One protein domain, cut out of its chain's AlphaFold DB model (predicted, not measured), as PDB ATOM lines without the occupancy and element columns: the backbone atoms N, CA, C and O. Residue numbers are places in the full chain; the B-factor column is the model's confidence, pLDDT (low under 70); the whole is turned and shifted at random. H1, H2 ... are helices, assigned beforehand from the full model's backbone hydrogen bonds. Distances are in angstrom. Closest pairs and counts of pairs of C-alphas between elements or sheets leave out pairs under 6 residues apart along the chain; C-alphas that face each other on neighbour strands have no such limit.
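This is residues 146 to 188 of the 208 residues of the protein "Hypothetical protein" of Rotaria socialis (UniProt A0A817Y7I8). A short helix, H1, and a much longer one, H2, make an open V, a helical hairpin that meets near the link while the far ends spread. Residues 146 to 152 of H1 and residues 175 to 188, mostly H2, stick out free. The printed part has 43 residues with two named helices, H1 then H2, and no named strand, and its class is all helix. It is loose, with a radius of gyration of the C-alphas of 12.1 A, and flat, spanning 38 by 21 by 9 A.

Find C-alpha 146 at (35.801, -19.584, 14.923); from there H1, residues 146 to 158, runs 17.9 A. Look next at C-alpha 164, at (42.802, -23.127, -9.424), where H2, residues 164 to 186, begins; it runs 32.9 A to C-alpha 186 at (41.915, -1.211, 15.124).

H1 and H2 touch, H1 with residues 157 to 158 alone and H2 with residues 166 to 170 alone; their closest C-alphas, of Phe 158 and Phe 167, are 6.3 A apart. They run opposite ways at a steep tilt of 38 degrees. In H1 and H2 every O i to N i+4 pair is within hydrogen-bond range.

The C-alphas of His 161 and Gly 188, the two farthest apart, are 38.0 A apart. The printed part has no cut, and the link from H1 to H2 is tight. In this model, residues 146 to 149 have pLDDT under 70.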
ATOM      1  N   ALA A 146      35.124 -20.557  15.787       59.94
ATOM      2  CA  ALA A 146      35.801 -19.584  14.923       59.94
ATOM      3  C   ALA A 146      36.597 -20.219  13.764       59.94
ATOM      4  O   ALA A 146      36.468 -19.761  12.629       59.94
ATOM      5  N   VAL A 147      37.406 -21.251  14.034       64.88
ATOM      6  CA  VAL A 147      38.250 -21.909  13.018       64.88
ATOM      7  C   VAL A 147      37.402 -22.820  12.141       64.88
ATOM      8  O   VAL A 147      37.507 -22.750  10.922       64.88
ATOM      9  N   GLU A 148      36.488 -23.594  12.724       64.50
ATOM     10  CA  GLU A 148      35.516 -24.370  11.959       64.50
ATOM     11  C   GLU A 148      34.554 -23.494  11.173       64.50
ATOM     12  O   GLU A 148      34.306 -23.796  10.015       64.50
ATOM     13  N   ALA A 149      34.024 -22.392  11.722       66.81
ATOM     14  CA  ALA A 149      33.195 -21.494  10.915       66.81
ATOM     15  C   ALA A 149      34.013 -20.829   9.810       66.81
ATOM     16  O   ALA A 149      33.469 -20.562   8.740       66.81
ATOM     17  N   TYR A 150      35.302 -20.564  10.034       73.38
ATOM     18  CA  TYR A 150      36.190 -20.082   8.982       73.38
ATOM     19  C   TYR A 150      36.387 -21.148   7.898       73.38
ATOM     20  O   TYR A 150      36.142 -20.862   6.730       73.38
ATOM     21  N   ASN A 151      36.715 -22.386   8.269       76.75
ATOM     22  CA  ASN A 151      36.894 -23.502   7.339       76.75
ATOM     23  C   ASN A 151      35.593 -23.860   6.606       76.75
ATOM     24  O   ASN A 151      35.614 -24.018   5.392       76.75
ATOM     25  N   ASN A 152      34.452 -23.896   7.294       76.19
ATOM     26  CA  ASN A 152      33.130 -24.102   6.697       76.19
ATOM     27  C   ASN A 152      32.757 -22.954   5.753       76.19
ATOM     28  O   ASN A 152      32.239 -23.197   4.664       76.19
ATOM     29  N   ARG A 153      33.049 -21.697   6.126       79.44
ATOM     30  CA  ARG A 153      32.867 -20.544   5.230       79.44
ATOM     31  C   ARG A 153      33.709 -20.711   3.973       79.44
ATOM     32  O   ARG A 153      33.189 -20.533   2.877       79.44
ATOM     33  N   LEU A 154      34.982 -21.063   4.129       80.44
ATOM     34  CA  LEU A 154      35.879 -21.317   3.011       80.44
ATOM     35  C   LEU A 154      35.364 -22.456   2.134       80.44
ATOM     36  O   LEU A 154      35.242 -22.272   0.931       80.44
ATOM     37  N   GLN A 155      34.987 -23.591   2.721       81.81
ATOM     38  CA  GLN A 155      34.457 -24.741   1.995       81.81
ATOM     39  C   GLN A 155      33.195 -24.375   1.205       81.81
ATOM     40  O   GLN A 155      33.075 -24.739   0.037       81.81
ATOM     41  N   HIS A 156      32.285 -23.597   1.798       81.94
ATOM     42  CA  HIS A 156      31.088 -23.116   1.109       81.94
ATOM     43  C   HIS A 156      31.418 -22.152  -0.040       81.94
ATOM     44  O   HIS A 156      30.776 -22.197  -1.085       81.94
ATOM     45  N   ARG A 157      32.432 -21.292   0.127       80.19
ATOM     46  CA  ARG A 157      32.870 -20.351  -0.915       80.19
ATOM     47  C   ARG A 157      33.669 -21.010  -2.038       80.19
ATOM     48  O   ARG A 157      33.581 -20.554  -3.173       80.19
ATOM     49  N   PHE A 158      34.458 -22.033  -1.726       83.31
ATOM     50  CA  PHE A 158      35.239 -22.791  -2.699       83.31
ATOM     51  C   PHE A 158      34.367 -23.771  -3.496       83.31
ATOM     52  O   PHE A 158      34.600 -23.951  -4.689       83.31
ATOM     53  N   GLY A 159      33.369 -24.392  -2.861       74.38
ATOM     54  CA  GLY A 159      32.659 -25.537  -3.428       74.38
ATOM     55  C   GLY A 159      33.505 -26.817  -3.401       74.38
ATOM     56  O   GLY A 159      34.645 -26.834  -2.933       74.38
ATOM     57  N   MET A 160      32.937 -27.924  -3.884       72.75
ATOM     58  CA  MET A 160      33.635 -29.210  -3.933       72.75
ATOM     59  C   MET A 160      34.614 -29.216  -5.121       72.75
ATOM     60  O   MET A 160      34.180 -29.138  -6.266       72.75
ATOM     61  N   HIS A 161      35.922 -29.285  -4.840       75.50
ATOM     62  CA  HIS A 161      37.027 -29.254  -5.819       75.50
ATOM     63  C   HIS A 161      37.039 -28.020  -6.757       75.50
ATOM     64  O   HIS A 161      36.796 -28.150  -7.959       75.50
ATOM     65  N   PRO A 162      37.354 -26.809  -6.251       81.00
ATOM     66  CA  PRO A 162      37.455 -25.614  -7.089       81.00
ATOM     67  C   PRO A 162      38.585 -25.723  -8.120       81.00
ATOM     68  O   PRO A 162      39.676 -26.209  -7.824       81.00
ATOM     69  N   GLN A 163      38.368 -25.165  -9.313       87.31
ATOM     70  CA  GLN A 163      39.464 -24.891 -10.245       87.31
ATOM     71  C   GLN A 163      40.441 -23.873  -9.635       87.31
ATOM     72  O   GLN A 163      40.023 -22.975  -8.899       87.31
ATOM     73  N   LEU A 164      41.729 -23.964  -9.986       82.25
ATOM     74  CA  LEU A 164      42.802 -23.127  -9.424       82.25
ATOM     75  C   LEU A 164      42.479 -21.622  -9.462       82.25
ATOM     76  O   LEU A 164      42.710 -20.906  -8.490       82.25
ATOM     77  N   TRP A 165      41.887 -21.139 -10.553       84.31
ATOM     78  CA  TRP A 165      41.510 -19.730 -10.697       84.31
ATOM     79  C   TRP A 165      40.408 -19.300  -9.724       84.31
ATOM     80  O   TRP A 165      40.511 -18.237  -9.111       84.31
ATOM     81  N   ASN A 166      39.400 -20.151  -9.516       78.12
ATOM     82  CA  ASN A 166      38.338 -19.906  -8.538       78.12
ATOM     83  C   ASN A 166      38.893 -19.939  -7.113       78.12
ATOM     84  O   ASN A 166      38.533 -19.100  -6.289       78.12
ATOM     85  N   PHE A 167      39.823 -20.855  -6.843       79.44
ATOM     86  CA  PHE A 167      40.519 -20.936  -5.565       79.44
ATOM     87  C   PHE A 167      41.284 -19.639  -5.251       79.44
ATOM     88  O   PHE A 167      41.066 -19.028  -4.204       79.44
ATOM     89  N   ILE A 168      42.102 -19.151  -6.191       85.38
ATOM     90  CA  ILE A 168      42.849 -17.889  -6.043       85.38
ATOM     91  C   ILE A 168      41.897 -16.698  -5.860       85.38
ATOM     92  O   ILE A 168      42.143 -15.828  -5.022       85.38
ATOM     93  N   HIS A 169      40.803 -16.644  -6.623       84.75
ATOM     94  CA  HIS A 169      39.841 -15.547  -6.533       84.75
ATOM     95  C   HIS A 169      39.151 -15.490  -5.162       84.75
ATOM     96  O   HIS A 169      39.048 -14.420  -4.556       84.75
ATOM     97  N   VAL A 170      38.729 -16.642  -4.631       82.56
ATOM     98  CA  VAL A 170      38.130 -16.733  -3.295       82.56
ATOM     99  C   VAL A 170      39.127 -16.301  -2.217       82.56
ATOM    100  O   VAL A 170      38.747 -15.513  -1.348       82.56
ATOM    101  N   LEU A 171      40.395 -16.724  -2.306       85.62
ATOM    102  CA  LEU A 171      41.443 -16.323  -1.357       85.62
ATOM    103  C   LEU A 171      41.684 -14.809  -1.338       85.62
ATOM    104  O   LEU A 171      41.705 -14.216  -0.262       85.62
ATOM    105  N   LYS A 172      41.778 -14.158  -2.505       84.81
ATOM    106  CA  LYS A 172      41.911 -12.688  -2.590       84.81
ATOM    107  C   LYS A 172      40.724 -11.959  -1.950       84.81
ATOM    108  O   LYS A 172      40.884 -10.935  -1.282       84.81
ATOM    109  N   GLY A 173      39.517 -12.498  -2.131       83.75
ATOM    110  CA  GLY A 173      38.319 -11.967  -1.484       83.75
ATOM    111  C   GLY A 173      38.342 -12.132   0.040       83.75
ATOM    112  O   GLY A 173      37.928 -11.229   0.759       83.75
ATOM    113  N   GLU A 174      38.826 -13.268   0.545       83.88
ATOM    114  CA  GLU A 174      38.995 -13.505   1.987       83.88
ATOM    115  C   GLU A 174      40.042 -12.588   2.616       83.88
ATOM    116  O   GLU A 174      39.764 -11.968   3.641       83.88
ATOM    117  N   GLU A 175      41.201 -12.425   1.977       83.50
ATOM    118  CA  GLU A 175      42.234 -11.480   2.410       83.50
ATOM    119  C   GLU A 175      41.661 -10.064   2.551       83.50
ATOM    120  O   GLU A 175      41.817  -9.419   3.592       83.50
ATOM    121  N   SER A 176      40.908  -9.611   1.545       81.25
ATOM    122  CA  SER A 176      40.265  -8.295   1.549       81.25
ATOM    123  C   SER A 176      39.283  -8.130   2.718       81.25
ATOM    124  O   SER A 176      39.270  -7.092   3.388       81.25
ATOM    125  N   LEU A 177      38.479  -9.161   3.010       81.44
ATOM    126  CA  LEU A 177      37.537  -9.167   4.136       81.44
ATOM    127  C   LEU A 177      38.253  -9.154   5.493       81.44
ATOM    128  O   LEU A 177      37.843  -8.420   6.397       81.44
ATOM    129  N   VAL A 178      39.323  -9.938   5.640       80.75
ATOM    130  CA  VAL A 178      40.134  -9.985   6.864       80.75
ATOM    131  C   VAL A 178      40.822  -8.641   7.094       80.75
ATOM    132  O   VAL A 178      40.731  -8.092   8.191       80.75
ATOM    133  N   MET A 179      41.427  -8.051   6.061       78.44
ATOM    134  CA  MET A 179      42.039  -6.723   6.140       78.44
ATOM    135  C   MET A 179      41.032  -5.644   6.550       78.44
ATOM    136  O   MET A 179      41.333  -4.820   7.419       78.44
ATOM    137  N   MET A 180      39.833  -5.646   5.960       79.56
ATOM    138  CA  MET A 180      38.772  -4.700   6.316       79.56
ATOM    139  C   MET A 180      38.360  -4.853   7.785       79.56
ATOM    140  O   MET A 180      38.275  -3.859   8.508       79.56
ATOM    141  N   ARG A 181      38.162  -6.091   8.249       77.56
ATOM    142  CA  ARG A 181      37.783  -6.379   9.637       77.56
ATOM    143  C   ARG A 181      38.867  -5.940  10.622       77.56
ATOM    144  O   ARG A 181      38.558  -5.282  11.610       77.56
ATOM    145  N   THR A 182      40.132  -6.224  10.326       77.00
ATOM    146  CA  THR A 182      41.273  -5.791  11.147       77.00
ATOM    147  C   THR A 182      41.353  -4.269  11.241       77.00
ATOM    148  O   THR A 182      41.581  -3.737  12.327       77.00
ATOM    149  N   LYS A 183      41.112  -3.544  10.138       78.69
ATOM    150  CA  LYS A 183      41.044  -2.073  10.146       78.69
ATOM    151  C   LYS A 183      39.900  -1.557  11.027       78.69
ATOM    152  O   LYS A 183      40.130  -0.650  11.818       78.69
ATOM    153  N   GLN A 184      38.713  -2.163  10.945       74.00
ATOM    154  CA  GLN A 184      37.557  -1.793  11.776       74.00
ATOM    155  C   GLN A 184      37.784  -2.054  13.270       74.00
ATOM    156  O   GLN A 184      37.386  -1.239  14.097       74.00
ATOM    157  N   ILE A 185      38.437  -3.168  13.618       77.12
ATOM    158  CA  ILE A 185      38.806  -3.485  15.005       77.12
ATOM    159  C   ILE A 185      39.817  -2.462  15.524       77.12
ATOM    160  O   ILE A 185      39.607  -1.876  16.581       77.12
ATOM    161  N   ARG A 186      40.881  -2.193  14.755       74.12
ATOM    162  CA  ARG A 186      41.915  -1.211  15.124       74.12
ATOM    163  C   ARG A 186      41.366   0.204  15.270       74.12
ATOM    164  O   ARG A 186      41.868   0.959  16.090       74.12
ATOM    165  N   SER A 187      40.340   0.562  14.501       78.31
ATOM    166  CA  SER A 187      39.682   1.865  14.594       78.31
ATOM    167  C   SER A 187      38.569   1.923  15.651       78.31
ATOM    168  O   SER A 187      37.828   2.901  15.668       78.31
ATOM    169  N   GLY A 188      38.365   0.870  16.455       73.75
ATOM    170  CA  GLY A 188      37.299   0.800  17.466       73.75
ATOM    171  C   GLY A 188      35.868   0.737  16.907       73.75
ATOM    172  O   GLY A 188      34.909   0.811  17.666       73.75
TER     173      GLY A 188